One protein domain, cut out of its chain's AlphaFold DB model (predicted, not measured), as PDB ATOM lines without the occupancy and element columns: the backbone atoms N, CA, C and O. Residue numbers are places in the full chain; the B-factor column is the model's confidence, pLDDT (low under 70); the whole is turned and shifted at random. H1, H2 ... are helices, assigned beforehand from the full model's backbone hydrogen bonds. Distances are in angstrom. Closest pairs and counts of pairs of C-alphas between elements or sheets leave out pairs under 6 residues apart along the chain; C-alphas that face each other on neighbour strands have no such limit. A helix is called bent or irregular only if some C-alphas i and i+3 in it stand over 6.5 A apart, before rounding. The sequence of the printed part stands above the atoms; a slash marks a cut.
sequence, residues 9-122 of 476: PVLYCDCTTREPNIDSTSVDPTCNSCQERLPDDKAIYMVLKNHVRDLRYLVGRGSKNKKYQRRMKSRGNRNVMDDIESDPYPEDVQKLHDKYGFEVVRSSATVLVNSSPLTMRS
ATOM      1  N   PRO A   9     -36.526 -48.642  -8.617       81.19
ATOM      2  CA  PRO A   9     -36.584 -47.263  -9.071       81.19
ATOM      3  C   PRO A   9     -35.256 -46.914  -9.743       81.19
ATOM      4  O   PRO A   9     -34.181 -47.201  -9.209       81.19
ATOM      5  N   VAL A  10     -35.341 -46.355 -10.947       88.50
ATOM      6  CA  VAL A  10     -34.166 -45.909 -11.692       88.50
ATOM      7  C   VAL A  10     -33.530 -44.766 -10.907       88.50
ATOM      8  O   VAL A  10     -34.160 -43.731 -10.703       88.50
ATOM      9  N   LEU A  11     -32.294 -44.964 -10.449       93.38
ATOM     10  CA  LEU A  11     -31.522 -43.930  -9.765       93.38
ATOM     11  C   LEU A  11     -30.821 -43.052 -10.803       93.38
ATOM     12  O   LEU A  11     -30.082 -43.555 -11.660       93.38
ATOM     13  N   TYR A  12     -31.076 -41.750 -10.722       95.69
ATOM     14  CA  TYR A  12     -30.418 -40.740 -11.538       95.69
ATOM     15  C   TYR A  12     -29.340 -40.018 -10.736       95.69
ATOM     16  O   TYR A  12     -29.493 -39.771  -9.546       95.69
ATOM     17  N   CYS A  13     -28.284 -39.622 -11.437       95.94
ATOM     18  CA  CYS A  13     -27.124 -38.961 -10.874       95.94
ATOM     19  C   CYS A  13     -27.422 -37.533 -10.387       95.94
ATOM     20  O   CYS A  13     -27.837 -36.668 -11.165       95.94
ATOM     21  N   ASP A  14     -27.060 -37.256  -9.134       94.56
ATOM     22  CA  ASP A  14     -27.102 -35.943  -8.479       94.56
ATOM     23  C   ASP A  14     -25.718 -35.252  -8.378       94.56
ATOM     24  O   ASP A  14     -25.540 -34.241  -7.699       94.56
ATOM     25  N   CYS A  15     -24.695 -35.752  -9.074       95.81
ATOM     26  CA  CYS A  15     -23.368 -35.135  -9.038       95.81
ATOM     27  C   CYS A  15     -23.383 -33.756  -9.720       95.81
ATOM     28  O   CYS A  15     -23.792 -33.620 -10.872       95.81
ATOM     29  N   THR A  16     -22.849 -32.734  -9.050       91.69
ATOM     30  CA  THR A  16     -22.784 -31.354  -9.575       91.69
ATOM     31  C   THR A  16     -21.553 -31.067 -10.441       91.69
ATOM     32  O   THR A  16     -21.488 -30.034 -11.105       91.69
ATOM     33  N   THR A  17     -20.571 -31.970 -10.444       90.50
ATOM     34  CA  THR A  17     -19.297 -31.848 -11.176       90.50
ATOM     35  C   THR A  17     -19.258 -32.659 -12.473       90.50
ATOM     36  O   THR A  17     -18.205 -32.768 -13.100       90.50
ATOM     37  N   ARG A  18     -20.389 -33.244 -12.880       93.25
ATOM     38  CA  ARG A  18     -20.510 -34.035 -14.111       93.25
ATOM     39  C   ARG A  18     -20.664 -33.149 -15.346       93.25
ATOM     40  O   ARG A  18     -21.096 -32.001 -15.249       93.25
ATOM     41  N   GLU A  19     -20.356 -33.703 -16.513       90.75
ATOM     42  CA  GLU A  19     -20.693 -33.053 -17.779       90.75
ATOM     43  C   GLU A  19     -22.214 -33.100 -18.016       90.75
ATOM     44  O   GLU A  19     -22.862 -34.095 -17.661       90.75
ATOM     45  N   PRO A  20     -22.806 -32.031 -18.581       92.06
ATOM     46  CA  PRO A  20     -24.225 -32.013 -18.898       92.06
ATOM     47  C   PRO A  20     -24.541 -32.977 -20.052       92.06
ATOM     48  O   PRO A  20     -23.940 -32.912 -21.125       92.06
ATOM     49  N   ASN A  21     -25.538 -33.829 -19.856       93.25
ATOM     50  CA  ASN A  21     -26.083 -34.739 -20.852       93.25
ATOM     51  C   ASN A  21     -27.056 -33.997 -21.782       93.25
ATOM     52  O   ASN A  21     -28.274 -34.025 -21.605       93.25
ATOM     53  N   ILE A  22     -26.494 -33.273 -22.747       89.19
ATOM     54  CA  ILE A  22     -27.244 -32.407 -23.670       89.19
ATOM     55  C   ILE A  22     -27.589 -33.099 -24.987       89.19
ATOM     56  O   ILE A  22     -28.609 -32.783 -25.599       89.19
ATOM     57  N   ASP A  23     -26.739 -34.009 -25.453       79.69
ATOM     58  CA  ASP A  23     -26.838 -34.485 -26.831       79.69
ATOM     59  C   ASP A  23     -27.864 -35.612 -27.005       79.69
ATOM     60  O   ASP A  23     -28.222 -35.912 -28.137       79.69
ATOM     61  N   SER A  24     -28.394 -36.204 -25.926       67.81
ATOM     62  CA  SER A  24     -29.367 -37.320 -25.946       67.81
ATOM     63  C   SER A  24     -28.969 -38.515 -26.843       67.81
ATOM     64  O   SER A  24     -29.776 -39.408 -27.071       67.81
ATOM     65  N   THR A  25     -27.742 -38.541 -27.378       71.19
ATOM     66  CA  THR A  25     -27.257 -39.515 -28.371       71.19
ATOM     67  C   THR A  25     -26.674 -40.768 -27.734       71.19
ATOM     68  O   THR A  25     -26.573 -41.799 -28.394       71.19
ATOM     69  N   SER A  26     -26.292 -40.703 -26.457       71.94
ATOM     70  CA  SER A  26     -25.876 -41.881 -25.703       71.94
ATOM     71  C   SER A  26     -27.113 -42.645 -25.236       71.94
ATOM     72  O   SER A  26     -27.997 -42.061 -24.616       71.94
ATOM     73  N   VAL A  27     -27.168 -43.945 -25.529       71.31
ATOM     74  CA  VAL A  27     -28.327 -44.806 -25.226       71.31
ATOM     75  C   VAL A  27     -28.492 -45.062 -23.719       71.31
ATOM     76  O   VAL A  27     -29.561 -45.467 -23.294       71.31
ATOM     77  N   ASP A  28     -27.486 -44.775 -22.894       79.88
ATOM     78  CA  ASP A  28     -27.595 -44.807 -21.429       79.88
ATOM     79  C   ASP A  28     -26.361 -44.114 -20.824       79.88
ATOM     80  O   ASP A  28     -25.393 -44.769 -20.427       79.88
ATOM     81  N   PRO A  29     -26.313 -42.773 -20.812       87.81
ATOM     82  CA  PRO A  29     -25.162 -42.071 -20.278       87.81
ATOM     83  C   PRO A  29     -25.101 -42.280 -18.764       87.81
ATOM     84  O   PRO A  29     -26.060 -41.992 -18.050       87.81
ATOM     85  N   THR A  30     -23.968 -42.768 -18.263       93.81
ATOM     86  CA  THR A  30     -23.710 -42.907 -16.828       93.81
ATOM     87  C   THR A  30     -22.750 -41.827 -16.348       93.81
ATOM     88  O   THR A  30     -21.889 -41.337 -17.081       93.81
ATOM     89  N   CYS A  31     -22.906 -41.413 -15.095       93.75
ATOM     90  CA  CYS A  31     -21.983 -40.483 -14.471       93.75
ATOM     91  C   CYS A  31     -20.641 -41.165 -14.210       93.75
ATOM     92  O   CYS A  31     -20.577 -42.156 -13.486       93.75
ATOM     93  N   ASN A  32     -19.547 -40.571 -14.684       91.38
ATOM     94  CA  ASN A  32     -18.198 -41.082 -14.423       91.38
ATOM     95  C   ASN A  32     -17.862 -41.180 -12.921       91.38
ATOM     96  O   ASN A  32     -17.006 -41.974 -12.539       91.38
ATOM     97  N   SER A  33     -18.524 -40.381 -12.073       93.50
ATOM     98  CA  SER A  33     -18.267 -40.333 -10.630       93.50
ATOM     99  C   SER A  33     -19.074 -41.365  -9.837       93.50
ATOM    100  O   SER A  33     -18.488 -42.115  -9.064       93.50
ATOM    101  N   CYS A  34     -20.404 -41.404  -9.992       94.69
ATOM    102  CA  CYS A  34     -21.274 -42.283  -9.194       94.69
ATOM    103  C   CYS A  34     -21.800 -43.510  -9.955       94.69
ATOM    104  O   CYS A  34     -22.432 -44.364  -9.344       94.69
ATOM    105  N   GLN A  35     -21.538 -43.617 -11.263       94.50
ATOM    106  CA  GLN A  35     -22.019 -44.685 -12.155       94.50
ATOM    107  C   GLN A  35     -23.549 -44.772 -12.315       94.50
ATOM    108  O   GLN A  35     -24.046 -45.666 -12.996       94.50
ATOM    109  N   GLU A  36     -24.309 -43.831 -11.751       94.62
ATOM    110  CA  GLU A  36     -25.758 -43.725 -11.951       94.62
ATOM    111  C   GLU A  36     -26.099 -43.093 -13.306       94.62
ATOM    112  O   GLU A  36     -25.258 -42.441 -13.934       94.62
ATOM    113  N   ARG A  37     -27.347 -43.260 -13.756       94.38
ATOM    114  CA  ARG A  37     -27.811 -42.717 -15.040       94.38
ATOM    115  C   ARG A  37     -27.849 -41.193 -15.007       94.38
ATOM    116  O   ARG A  37     -28.346 -40.595 -14.056       94.38
ATOM    117  N   LEU A  38     -27.352 -40.544 -16.053       94.56
ATOM    118  CA  LEU A  38     -27.478 -39.100 -16.192       94.56
ATOM    119  C   LEU A  38     -28.931 -38.740 -16.517       94.56
ATOM    120  O   LEU A  38     -29.535 -39.377 -17.384       94.56
ATOM    121  N   PRO A  39     -29.504 -37.722 -15.858       94.56
ATOM    122  CA  PRO A  39     -30.794 -37.197 -16.267       94.56
ATOM    123  C   PRO A  39     -30.682 -36.543 -17.651       94.56
ATOM    124  O   PRO A  39     -29.592 -36.239 -18.148       94.56
ATOM    125  N   ASP A  40     -31.826 -36.326 -18.288       94.25
ATOM    126  CA  ASP A  40     -31.903 -35.578 -19.539       94.25
ATOM    127  C   ASP A  40     -31.764 -34.075 -19.243       94.25
ATOM    128  O   ASP A  40     -32.750 -33.358 -19.033       94.25
ATOM    129  N   ASP A  41     -30.520 -33.597 -19.187       93.75
ATOM    130  CA  ASP A  41     -30.222 -32.192 -18.898       93.75
ATOM    131  C   ASP A  41     -30.758 -31.256 -19.983       93.75
ATOM    132  O   ASP A  41     -31.009 -30.082 -19.708       93.75
ATOM    133  N   LYS A  42     -30.973 -31.757 -21.206       92.75
ATOM    134  CA  LYS A  42     -31.607 -31.002 -22.289       92.75
ATOM    135  C   LYS A  42     -33.072 -30.733 -21.959       92.75
ATOM    136  O   LYS A  42     -33.499 -29.580 -22.032       92.75
ATOM    137  N   ALA A  43     -33.823 -31.754 -21.545       91.31
ATOM    138  CA  ALA A  43     -35.213 -31.590 -21.118       91.31
ATOM    139  C   ALA A  43     -35.327 -30.674 -19.888       91.31
ATOM    140  O   ALA A  43     -36.128 -29.737 -19.892       91.31
ATOM    141  N   ILE A  44     -34.473 -30.883 -18.877       93.38
ATOM    142  CA  ILE A  44     -34.432 -30.040 -17.671       93.38
ATOM    143  C   ILE A  44     -34.110 -28.587 -18.041       93.38
ATOM    144  O   ILE A  44     -34.773 -27.658 -17.575       93.38
ATOM    145  N   TYR A  45     -33.133 -28.369 -18.923       92.06
ATOM    146  CA  TYR A  45     -32.787 -27.034 -19.388       92.06
ATOM    147  C   TYR A  45     -33.937 -26.352 -20.122       92.06
ATOM    148  O   TYR A  45     -34.130 -25.161 -19.926       92.06
ATOM    149  N   MET A  46     -34.687 -27.058 -20.969       90.38
ATOM    150  CA  MET A  46     -35.772 -26.440 -21.736       90.38
ATOM    151  C   MET A  46     -36.879 -25.892 -20.831       90.38
ATOM    152  O   MET A  46     -37.359 -24.788 -21.087       90.38
ATOM    153  N   VAL A  47     -37.204 -26.602 -19.748       92.06
ATOM    154  CA  VAL A  47     -38.145 -26.125 -18.722       92.06
ATOM    155  C   VAL A  47     -37.537 -24.960 -17.931       92.06
ATOM    156  O   VAL A  47     -38.166 -23.921 -17.766       92.06
ATOM    157  N   LEU A  48     -36.272 -25.071 -17.511       90.69
ATOM    158  CA  LEU A  48     -35.611 -24.084 -16.640       90.69
ATOM    159  C   LEU A  48     -34.831 -22.987 -17.389       90.69
ATOM    160  O   LEU A  48     -34.044 -22.248 -16.789       90.69
ATOM    161  N   LYS A  49     -35.013 -22.856 -18.706       88.56
ATOM    162  CA  LYS A  49     -34.134 -22.082 -19.605       88.56
ATOM    163  C   LYS A  49     -33.972 -20.627 -19.184       88.56
ATOM    164  O   LYS A  49     -32.875 -20.067 -19.269       88.56
ATOM    165  N   ASN A  50     -35.068 -20.009 -18.753       82.94
ATOM    166  CA  ASN A  50     -35.079 -18.615 -18.324       82.94
ATOM    167  C   ASN A  50     -34.280 -18.428 -17.023       82.94
ATOM    168  O   ASN A  50     -33.441 -17.532 -16.963       82.94
ATOM    169  N   HIS A  51     -34.432 -19.338 -16.055       82.25
ATOM    170  CA  HIS A  51     -33.714 -19.302 -14.774       82.25
ATOM    171  C   HIS A  51     -32.236 -19.598 -14.921       82.25
ATOM    172  O   HIS A  51     -31.407 -18.839 -14.432       82.25
ATOM    173  N   VAL A  52     -31.873 -20.653 -15.654       83.81
ATOM    174  CA  VAL A  52     -30.462 -20.989 -15.897       83.81
ATOM    175  C   VAL A  52     -29.741 -19.808 -16.555       83.81
ATOM    176  O   VAL A  52     -28.592 -19.511 -16.222       83.81
ATOM    177  N   ARG A  53     -30.418 -19.088 -17.461       82.06
ATOM    178  CA  ARG A  53     -29.876 -17.878 -18.087       82.06
ATOM    179  C   ARG A  53     -29.695 -16.751 -17.070       82.06
ATOM    180  O   ARG A  53     -28.614 -16.164 -17.026       82.06
ATOM    181  N   ASP A  54     -30.710 -16.470 -16.262       79.88
ATOM    182  CA  ASP A  54     -30.676 -15.406 -15.255       79.88
ATOM    183  C   ASP A  54     -29.614 -15.676 -14.176       79.88
ATOM    184  O   ASP A  54     -28.824 -14.793 -13.842       79.88
ATOM    185  N   LEU A  55     -29.494 -16.922 -13.722       79.19
ATOM    186  CA  LEU A  55     -28.478 -17.370 -12.769       79.19
ATOM    187  C   LEU A  55     -27.069 -17.316 -13.352       79.19
ATOM    188  O   LEU A  55     -26.129 -16.884 -12.686       79.19
ATOM    189  N   ARG A  56     -26.891 -17.672 -14.626       80.00
ATOM    190  CA  ARG A  56     -25.584 -17.539 -15.275       80.00
ATOM    191  C   ARG A  56     -25.158 -16.078 -15.416       80.00
ATOM    192  O   ARG A  56     -23.969 -15.791 -15.298       80.00
ATOM    193  N   TYR A  57     -26.093 -15.147 -15.611       75.25
ATOM    194  CA  TYR A  57     -25.784 -13.713 -15.548       75.25
ATOM    195  C   TYR A  57     -25.297 -13.268 -14.160       75.25
ATOM    196  O   TYR A  57     -24.575 -12.273 -14.068       75.25
ATOM    197  N   LEU A  58     -25.651 -13.994 -13.093       66.69
ATOM    198  CA  LEU A  58     -25.157 -13.744 -11.737       66.69
ATOM    199  C   LEU A  58     -23.762 -14.335 -11.508       66.69
ATOM    200  O   LEU A  58     -22.901 -13.657 -10.946       66.69
ATOM    201  N   VAL A  59     -23.524 -15.567 -11.968       70.56
ATOM    202  CA  VAL A  59     -22.240 -16.276 -11.794       70.56
ATOM    203  C   VAL A  59     -21.159 -15.731 -12.743       70.56
ATOM    204  O   VAL A  59     -19.982 -15.618 -12.394       70.56
ATOM    205  N   GLY A  60     -21.553 -15.324 -13.951       60.38
ATOM    206  CA  GLY A  60     -20.678 -14.811 -14.999       60.38
ATOM    207  C   GLY A  60     -20.247 -13.361 -14.783       60.38
ATOM    208  O   GLY A  60     -20.755 -12.463 -15.443       60.38
ATOM    209  N   ARG A  61     -19.233 -13.151 -13.934       49.38
ATOM    210  CA  ARG A  61     -18.428 -11.915 -13.799       49.38
ATOM    211  C   ARG A  61     -19.182 -10.664 -13.328       49.38
ATOM    212  O   ARG A  61     -19.878 -10.017 -14.099       49.38
ATOM    213  N   GLY A  62     -18.869 -10.231 -12.101       51.41
ATOM    214  CA  GLY A  62     -18.861  -8.838 -11.610       51.41
ATOM    215  C   GLY A  62     -19.570  -7.787 -12.473       51.41
ATOM    216  O   GLY A  62     -18.932  -6.877 -13.008       51.41
ATOM    217  N   SER A  63     -20.891  -7.914 -12.618       47.78
ATOM    218  CA  SER A  63     -21.677  -7.032 -13.472       47.78
ATOM    219  C   SER A  63     -21.605  -5.608 -12.926       47.78
ATOM    220  O   SER A  63     -22.163  -5.301 -11.874       47.78
ATOM    221  N   LYS A  64     -20.934  -4.705 -13.656       53.41
ATOM    222  CA  LYS A  64     -20.863  -3.259 -13.360       53.41
ATOM    223  C   LYS A  64     -22.232  -2.560 -13.451       53.41
ATOM    224  O   LYS A  64     -22.324  -1.342 -13.293       53.41
ATOM    225  N   ASN A  65     -23.313  -3.300 -13.702       58.28
ATOM    226  CA  ASN A  65     -24.656  -2.759 -13.803       58.28
ATOM    227  C   ASN A  65     -25.279  -2.558 -12.407       58.28
ATOM    228  O   ASN A  65     -26.022  -3.401 -11.898       58.28
ATOM    229  N   LYS A  66     -24.990  -1.399 -11.790       63.12
ATOM    230  CA  LYS A  66     -25.495  -0.992 -10.460       63.12
ATOM    231  C   LYS A  66     -27.022  -1.114 -10.320       63.12
ATOM    232  O   LYS A  66     -27.506  -1.354  -9.215       63.12
ATOM    233  N   LYS A  67     -27.789  -0.966 -11.409       67.31
ATOM    234  CA  LYS A  67     -29.263  -1.054 -11.392       67.31
ATOM    235  C   LYS A  67     -29.751  -2.493 -11.192       67.31
ATOM    236  O   LYS A  67     -30.683  -2.714 -10.423       67.31
ATOM    237  N   TYR A  68     -29.087  -3.465 -11.819       57.69
ATOM    238  CA  TYR A  68     -29.414  -4.884 -11.661       57.69
ATOM    239  C   TYR A  68     -28.973  -5.408 -10.285       57.69
ATOM    240  O   TYR A  68     -29.749  -6.064  -9.594       57.69
ATOM    241  N   GLN A  69     -27.794  -4.989  -9.805       59.44
ATOM    242  CA  GLN A  69     -27.337  -5.313  -8.447       59.44
ATOM    243  C   GLN A  69     -28.258  -4.762  -7.347       59.44
ATOM    244  O   GLN A  69     -28.464  -5.435  -6.343       59.44
ATOM    245  N   ARG A  70     -28.836  -3.559  -7.510       65.06
ATOM    246  CA  ARG A  70     -29.803  -3.006  -6.540       65.06
ATOM    247  C   ARG A  70     -31.101  -3.817  -6.480       65.06
ATOM    248  O   ARG A  70     -31.573  -4.070  -5.380       65.06
ATOM    249  N   ARG A  71     -31.622  -4.274  -7.629       62.12
ATOM    250  CA  ARG A  71     -32.788  -5.181  -7.691       62.12
ATOM    251  C   ARG A  71     -32.525  -6.535  -7.024       62.12
ATOM    252  O   ARG A  71     -33.448  -7.121  -6.469       62.12
ATOM    253  N   MET A  72     -31.284  -7.015  -7.060       56.62
ATOM    254  CA  MET A  72     -30.910  -8.284  -6.426       56.62
ATOM    255  C   MET A  72     -30.544  -8.142  -4.944       56.62
ATOM    256  O   MET A  72     -30.896  -9.010  -4.155       56.62
ATOM    257  N   LYS A  73     -29.953  -7.019  -4.505       59.88
ATOM    258  CA  LYS A  73     -29.745  -6.746  -3.068       59.88
ATOM    259  C   LYS A  73     -31.056  -6.703  -2.280       59.88
ATOM    260  O   LYS A  73     -31.061  -7.077  -1.114       59.88
ATOM    261  N   SER A  74     -32.162  -6.307  -2.913       63.19
ATOM    262  CA  SER A  74     -33.497  -6.390  -2.310       63.19
ATOM    263  C   SER A  74     -34.085  -7.806  -2.266       63.19
ATOM    264  O   SER A  74     -35.090  -8.001  -1.592       63.19
ATOM    265  N   ARG A  75     -33.507  -8.798  -2.965       55.38
ATOM    266  CA  ARG A  75     -34.046 -10.170  -3.012       55.38
ATOM    267  C   ARG A  75     -33.470 -11.129  -1.966       55.38
ATOM    268  O   ARG A  75     -34.014 -12.222  -1.839       55.38
ATOM    269  N   GLY A  76     -32.494 -10.701  -1.160       49.47
ATOM    270  CA  GLY A  76     -31.842 -11.559  -0.166       49.47
ATOM    271  C   GLY A  76     -30.995 -12.647  -0.830       49.47
ATOM    272  O   GLY A  76     -31.082 -12.857  -2.035       49.47
ATOM    273  N   ASN A  77     -30.137 -13.311  -0.063       52.56
ATOM    274  CA  ASN A  77     -29.280 -14.406  -0.527       52.56
ATOM    275  C   ASN A  77     -30.120 -15.671  -0.803       52.56
ATOM    276  O   ASN A  77     -29.992 -16.662  -0.089       52.56
ATOM    277  N   ARG A  78     -31.063 -15.584  -1.746       58.88
ATOM    278  CA  ARG A  78     -31.966 -16.675  -2.104       58.88
ATOM    279  C   ARG A  78     -31.197 -17.770  -2.822       58.88
ATOM    280  O   ARG A  78     -30.315 -17.499  -3.639       58.88
ATOM    281  N   ASN A  79     -31.510 -19.003  -2.458       69.56
ATOM    282  CA  ASN A  79     -30.965 -20.179  -3.099       69.56
ATOM    283  C   ASN A  79     -31.477 -20.230  -4.544       69.56
ATOM    284  O   ASN A  79     -32.614 -19.856  -4.806       69.56
ATOM    285  N   VAL A  80     -30.667 -20.749  -5.468       67.56
ATOM    286  CA  VAL A  80     -31.069 -21.035  -6.859       67.56
ATOM    287  C   VAL A  80     -32.414 -21.772  -6.919       67.56
ATOM    288  O   VAL A  80     -33.226 -21.513  -7.800       67.56
ATOM    289  N   MET A  81     -32.654 -22.654  -5.949       69.75
ATOM    290  CA  MET A  81     -33.893 -23.420  -5.848       69.75
ATOM    291  C   MET A  81     -35.086 -22.597  -5.360       69.75
ATOM    292  O   MET A  81     -36.184 -22.822  -5.848       69.75
ATOM    293  N   ASP A  82     -34.879 -21.598  -4.499       76.12
ATOM    294  CA  ASP A  82     -35.966 -20.720  -4.043       76.12
ATOM    295  C   ASP A  82     -36.517 -19.893  -5.218       76.12
ATOM    296  O   ASP A  82     -37.702 -19.568  -5.264       76.12
ATOM    297  N   ASP A  83     -35.651 -19.550  -6.180       74.12
ATOM    298  CA  ASP A  83     -36.053 -18.857  -7.404       74.12
ATOM    299  C   ASP A  83     -36.797 -19.803  -8.369       74.12
ATOM    300  O   ASP A  83     -37.810 -19.392  -8.936       74.12
ATOM    301  N   ILE A  84     -36.362 -21.065  -8.497       74.31
ATOM    302  CA  ILE A  84     -37.028 -22.097  -9.323       74.31
ATOM    303  C   ILE A  84     -38.406 -22.478  -8.754       74.31
ATOM    304  O   ILE A  84     -39.360 -22.617  -9.512       74.31
ATOM    305  N   GLU A  85     -38.545 -22.603  -7.432       72.12
ATOM    306  CA  GLU A  85     -39.821 -22.928  -6.769       72.12
ATOM    307  C   GLU A  85     -40.834 -21.773  -6.816       72.12
ATOM    308  O   GLU A  85     -42.036 -21.987  -6.678       72.12
ATOM    309  N   SER A  86     -40.368 -20.541  -7.039       72.00
ATOM    310  CA  SER A  86     -41.223 -19.351  -7.149       72.00
ATOM    311  C   SER A  86     -41.775 -19.084  -8.562       72.00
ATOM    312  O   SER A  86     -42.346 -18.018  -8.807       72.00
ATOM    313  N   ASP A  87     -41.586 -20.019  -9.500       66.06
ATOM    314  CA  ASP A  87     -41.888 -19.857 -10.927       66.06
ATOM    315  C   ASP A  87     -43.398 -19.970 -11.260       66.06
ATOM    316  O   ASP A  87     -44.080 -20.853 -10.738       66.06
ATOM    317  N   PRO A  88     -43.943 -19.143 -12.177       57.03
ATOM    318  CA  PRO A  88     -45.274 -19.309 -12.780       57.03
ATOM    319  C   PRO A  88     -45.544 -20.608 -13.569       57.03
ATOM    320  O   PRO A  88     -46.668 -20.765 -14.046       57.03
ATOM    321  N   TYR A  89     -44.586 -21.536 -13.704       65.38
ATOM    322  CA  TYR A  89     -44.771 -22.836 -14.383       65.38
ATOM    323  C   TYR A  89     -44.645 -24.043 -13.428       65.38
ATOM    324  O   TYR A  89     -43.798 -24.917 -13.640       65.38
ATOM    325  N   PRO A  90     -45.480 -24.134 -12.374       77.50
ATOM    326  CA  PRO A  90     -45.341 -25.164 -11.345       77.50
ATOM    327  C   PRO A  90     -45.540 -26.583 -11.890       77.50
ATOM    328  O   PRO A  90     -44.903 -27.514 -11.412       77.50
ATOM    329  N   GLU A  91     -46.378 -26.765 -12.913       86.50
ATOM    330  CA  GLU A  91     -46.714 -28.095 -13.433       86.50
ATOM    331  C   GLU A  91     -45.538 -28.781 -14.135       86.50
ATOM    332  O   GLU A  91     -45.301 -29.968 -13.925       86.50
ATOM    333  N   ASP A  92     -44.776 -28.058 -14.957       87.06
ATOM    334  CA  ASP A  92     -43.668 -28.658 -15.707       87.06
ATOM    335  C   ASP A  92     -42.448 -28.908 -14.818       87.06
ATOM    336  O   ASP A  92     -41.760 -29.917 -14.977       87.06
ATOM    337  N   VAL A  93     -42.217 -28.045 -13.824       89.06
ATOM    338  CA  VAL A  93     -41.199 -28.273 -12.790       89.06
ATOM    339  C   VAL A  93     -41.583 -29.472 -11.920       89.06
ATOM    340  O   VAL A  93     -40.737 -30.327 -11.655       89.06
ATOM    341  N   GLN A  94     -42.862 -29.605 -11.552       89.44
ATOM    342  CA  GLN A  94     -43.346 -30.764 -10.805       89.44
ATOM    343  C   GLN A  94     -43.172 -32.063 -11.603       89.44
ATOM    344  O   GLN A  94     -42.656 -33.032 -11.058       89.44
ATOM    345  N   LYS A  95     -43.468 -32.071 -12.911       93.25
ATOM    346  CA  LYS A  95     -43.201 -33.235 -13.781       93.25
ATOM    347  C   LYS A  95     -41.723 -33.630 -13.790       93.25
ATOM    348  O   LYS A  95     -41.408 -34.818 -13.838       93.25
ATOM    349  N   LEU A  96     -40.803 -32.661 -13.750       93.69
ATOM    350  CA  LEU A  96     -39.372 -32.956 -13.632       93.69
ATOM    351  C   LEU A  96     -39.026 -33.560 -12.268       93.69
ATOM    352  O   LEU A  96     -38.238 -34.504 -12.218       93.69
ATOM    353  N   HIS A  97     -39.613 -33.052 -11.181       93.00
ATOM    354  CA  HIS A  97     -39.425 -33.607  -9.839       93.00
ATOM    355  C   HIS A  97     -39.970 -35.030  -9.727       93.00
ATOM    356  O   HIS A  97     -39.280 -35.891  -9.190       93.00
ATOM    357  N   ASP A  98     -41.150 -35.296 -10.281       92.81
ATOM    358  CA  ASP A  98     -41.763 -36.624 -10.269       92.81
ATOM    359  C   ASP A  98     -40.946 -37.620 -11.107       92.81
ATOM    360  O   ASP A  98     -40.807 -38.784 -10.737       92.81
ATOM    361  N   LYS A  99     -40.363 -37.160 -12.225       94.69
ATOM    362  CA  LYS A  99     -39.580 -38.007 -13.137       94.69
ATOM    363  C   LYS A  99     -38.160 -38.295 -12.646       94.69
ATOM    364  O   LYS A  99     -37.696 -39.427 -12.774       94.69
ATOM    365  N   TYR A 100     -37.444 -37.278 -12.172       94.44
ATOM    366  CA  TYR A 100     -36.010 -37.377 -11.864       94.44
ATOM    367  C   TYR A 100     -35.697 -37.301 -10.369       94.44
ATOM    368  O   TYR A 100     -34.626 -37.732  -9.955       94.44
ATOM    369  N   GLY A 101     -36.607 -36.769  -9.557       94.50
ATOM    370  CA  GLY A 101     -36.353 -36.426  -8.163       94.50
ATOM    371  C   GLY A 101     -35.796 -35.010  -7.998       94.50
ATOM    372  O   GLY A 101     -35.058 -34.488  -8.837       94.50
ATOM    373  N   PHE A 102     -36.142 -34.385  -6.873       92.75
ATOM    374  CA  PHE A 102     -35.777 -33.002  -6.554       92.75
ATOM    375  C   PHE A 102     -34.260 -32.748  -6.585       92.75
ATOM    376  O   PHE A 102     -33.797 -31.817  -7.245       92.75
ATOM    377  N   GLU A 103     -33.468 -33.604  -5.931       93.50
ATOM    378  CA  GLU A 103     -32.007 -33.430  -5.841       93.50
ATOM    379  C   GLU A 103     -31.307 -33.568  -7.199       93.50
ATOM    380  O   GLU A 103     -30.331 -32.871  -7.489       93.50
ATOM    381  N   VAL A 104     -31.849 -34.405  -8.080       95.12
ATOM    382  CA  VAL A 104     -31.327 -34.604  -9.433       95.12
ATOM    383  C   VAL A 104     -31.607 -33.375 -10.291       95.12
ATOM    384  O   VAL A 104     -30.706 -32.888 -10.977       95.12
ATOM    385  N   VAL A 105     -32.817 -32.813 -10.220       93.69
ATOM    386  CA  VAL A 105     -33.170 -31.574 -10.933       93.69
ATOM    387  C   VAL A 105     -32.324 -30.402 -10.436       93.69
ATOM    388  O   VAL A 105     -31.750 -29.670 -11.246       93.69
ATOM    389  N   ARG A 106     -32.153 -30.270  -9.116       92.81
ATOM    390  CA  ARG A 106     -31.282 -29.266  -8.486       92.81
ATOM    391  C   ARG A 106     -29.835 -29.359  -8.967       92.81
ATOM    392  O   ARG A 106     -29.207 -28.353  -9.321       92.81
ATOM    393  N   SER A 107     -29.296 -30.570  -8.983       93.38
ATOM    394  CA  SER A 107     -27.916 -30.818  -9.389       93.38
ATOM    395  C   SER A 107     -27.724 -30.563 -10.878       93.38
ATOM    396  O   SER A 107     -26.759 -29.909 -11.269       93.38
ATOM    397  N   SER A 108     -28.702 -30.949 -11.696       94.56
ATOM    398  CA  SER A 108     -28.741 -30.668 -13.135       94.56
ATOM    399  C   SER A 108     -28.795 -29.169 -13.421       94.56
ATOM    400  O   SER A 108     -28.006 -28.664 -14.217       94.56
ATOM    401  N   ALA A 109     -29.635 -28.410 -12.710       92.88
ATOM    402  CA  ALA A 109     -29.668 -26.952 -12.813       92.88
ATOM    403  C   ALA A 109     -28.308 -26.328 -12.457       92.88
ATOM    404  O   ALA A 109     -27.835 -25.424 -13.149       92.88
ATOM    405  N   THR A 110     -27.634 -26.848 -11.429       92.25
ATOM    406  CA  THR A 110     -26.295 -26.394 -11.020       92.25
ATOM    407  C   THR A 110     -25.241 -26.682 -12.095       92.25
ATOM    408  O   THR A 110     -24.479 -25.784 -12.467       92.25
ATOM    409  N   VAL A 111     -25.224 -27.902 -12.644       93.69
ATOM    410  CA  VAL A 111     -24.352 -28.298 -13.764       93.69
ATOM    411  C   VAL A 111     -24.593 -27.382 -14.965       93.69
ATOM    412  O   VAL A 111     -23.649 -26.828 -15.534       93.69
ATOM    413  N   LEU A 112     -25.858 -27.145 -15.317       92.88
ATOM    414  CA  LEU A 112     -26.253 -26.285 -16.427       92.88
ATOM    415  C   LEU A 112     -25.824 -24.834 -16.211       92.88
ATOM    416  O   LEU A 112     -25.303 -24.224 -17.138       92.88
ATOM    417  N   VAL A 113     -25.971 -24.259 -15.015       90.88
ATOM    418  CA  VAL A 113     -25.521 -22.882 -14.732       90.88
ATOM    419  C   VAL A 113     -24.008 -22.744 -14.917       90.88
ATOM    420  O   VAL A 113     -23.563 -21.776 -15.543       90.88
ATOM    421  N   ASN A 114     -23.243 -23.737 -14.455       89.62
ATOM    422  CA  ASN A 114     -21.777 -23.751 -14.495       89.62
ATOM    423  C   ASN A 114     -21.184 -24.187 -15.846       89.62
ATOM    424  O   ASN A 114     -19.990 -24.006 -16.086       89.62
ATOM    425  N   SER A 115     -22.002 -24.736 -16.744       90.06
ATOM    426  CA  SER A 115     -21.560 -25.188 -18.064       90.06
ATOM    427  C   SER A 115     -21.102 -24.033 -18.961       90.06
ATOM    428  O   SER A 115     -21.640 -22.921 -18.925       90.06
ATOM    429  N   SER A 116     -20.120 -24.302 -19.828       84.62
ATOM    430  CA  SER A 116     -19.589 -23.308 -20.769       84.62
ATOM    431  C   SER A 116     -20.690 -22.753 -21.693       84.62
ATOM    432  O   SER A 116     -21.575 -23.494 -22.134       84.62
ATOM    433  N   PRO A 117     -20.646 -21.455 -22.063       80.31
ATOM    434  CA  PRO A 117     -21.536 -20.889 -23.076       80.31
ATOM    435  C   PRO A 117     -21.516 -21.651 -24.406       80.31
ATOM    436  O   PRO A 117     -22.538 -21.698 -25.084       80.31
ATOM    437  N   LEU A 118     -20.378 -22.258 -24.764       75.81
ATOM    438  CA  LEU A 118     -20.242 -23.056 -25.984       75.81
ATOM    439  C   LEU A 118     -21.057 -24.350 -25.906       75.81
ATOM    440  O   LEU A 118     -21.774 -24.664 -26.850       75.81
ATOM    441  N   THR A 119     -21.024 -25.033 -24.761       80.06
ATOM    442  CA  THR A 119     -21.802 -26.253 -24.509       80.06
ATOM    443  C   THR A 119     -23.302 -25.976 -24.611       80.06
ATOM    444  O   THR A 119     -24.034 -26.714 -25.260       80.06
ATOM    445  N   MET A 120     -23.761 -24.835 -24.084       79.31
ATOM    446  CA  MET A 120     -25.170 -24.450 -24.238       79.31
ATOM    447  C   MET A 120     -25.532 -24.069 -25.666       79.31
ATOM    448  O   MET A 120     -26.669 -24.275 -26.072       79.31
ATOM    449  N   ARG A 121     -24.593 -23.498 -26.434       77.62
ATOM    450  CA  ARG A 121     -24.825 -23.113 -27.833       77.62
ATOM    451  C   ARG A 121     -25.235 -24.308 -28.697       77.62
ATOM    452  O   ARG A 121     -26.047 -24.117 -29.596       77.62
ATOM    453  N   SER A 122     -24.754 -25.509 -28.363       72.62
ATOM    454  CA  SER A 122     -25.220 -26.771 -28.957       72.62
ATOM    455  C   SER A 122     -26.728 -26.978 -28.745       72.62
ATOM    456  O   SER A 122     -27.456 -27.213 -29.705       72.62
TER     457      SER A 122
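Overview. This is residues 9 to 122 of the 476 residues of an uncharacterized protein of Fusarium oxysporum f. sp. radicis-cucumerinum (UniProt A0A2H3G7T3). A looped stretch with no named element, residues 9 to 40, lies at one end of an elongated body; next comes a core of kinked H1 packed steeply on H5, with H3 and H4 against H1, and H2 lies far out at the opposite end, where residues 61 to 67, of which 66 and 67 belong to H2, stick out. H6 follows H5 at one side of the core. The printed part has 114 residues with six named helices, H1 to H6 in chain order, and no named strand: all helix, compact, radius of gyration of the C-alphas 14.9 A, spans 46 by 30 by 22 A.

Arrangement. The hub is H1, residues 41 to 59, with a kink of 87 degrees near residue 48; it is irregular, C-alphas 47 and 50 being 8.1 A apart. It touches H5, residues 102 to 114, at a steep tilt of 54 degrees, the same way; the closest C-alphas are those of Arg 56 and Val 113, 5.4 A apart. With residues 48 to 55 alone H1 touches H3, residues 80 to 85, closest at the C-alphas of His 51 and Ile 84, 7.0 A. With residues 44 to 48 alone it touches H4, residues 90 to 100, closest at the C-alphas of Val 47 and Asp 92, 6.8 A. The helix packing is mostly crossed, with no shallow tilts. H4 and H5 only just touch, only at the corner, with 3 pairs of C-alphas within 8 A, the closest being those of His 97 and Val 105, 6.7 A. H2, residues 66 to 73, and H6, residues 117 to 122, touch no helix. Every O i to N i+4 pair is within hydrogen-bond range in H2 to H6, and 13 of 15 in H1.

Along the chain. H1 begins at C-alpha 41 (-30.222, -32.192, -18.898) and measures 19.2 A; H4 measures 15.4 A and H5 18.6 A. H6 ends at C-alpha 122 (-25.220, -26.771, -28.957).

Size, cuts and confidence. The C-alphas farthest apart, of Pro 9 and Lys 66, are 47.6 A apart. The printed part has no cut and no long link between helices. Mean pLDDT of the printed part is 81.1; residues 60 to 81 are among those under 70.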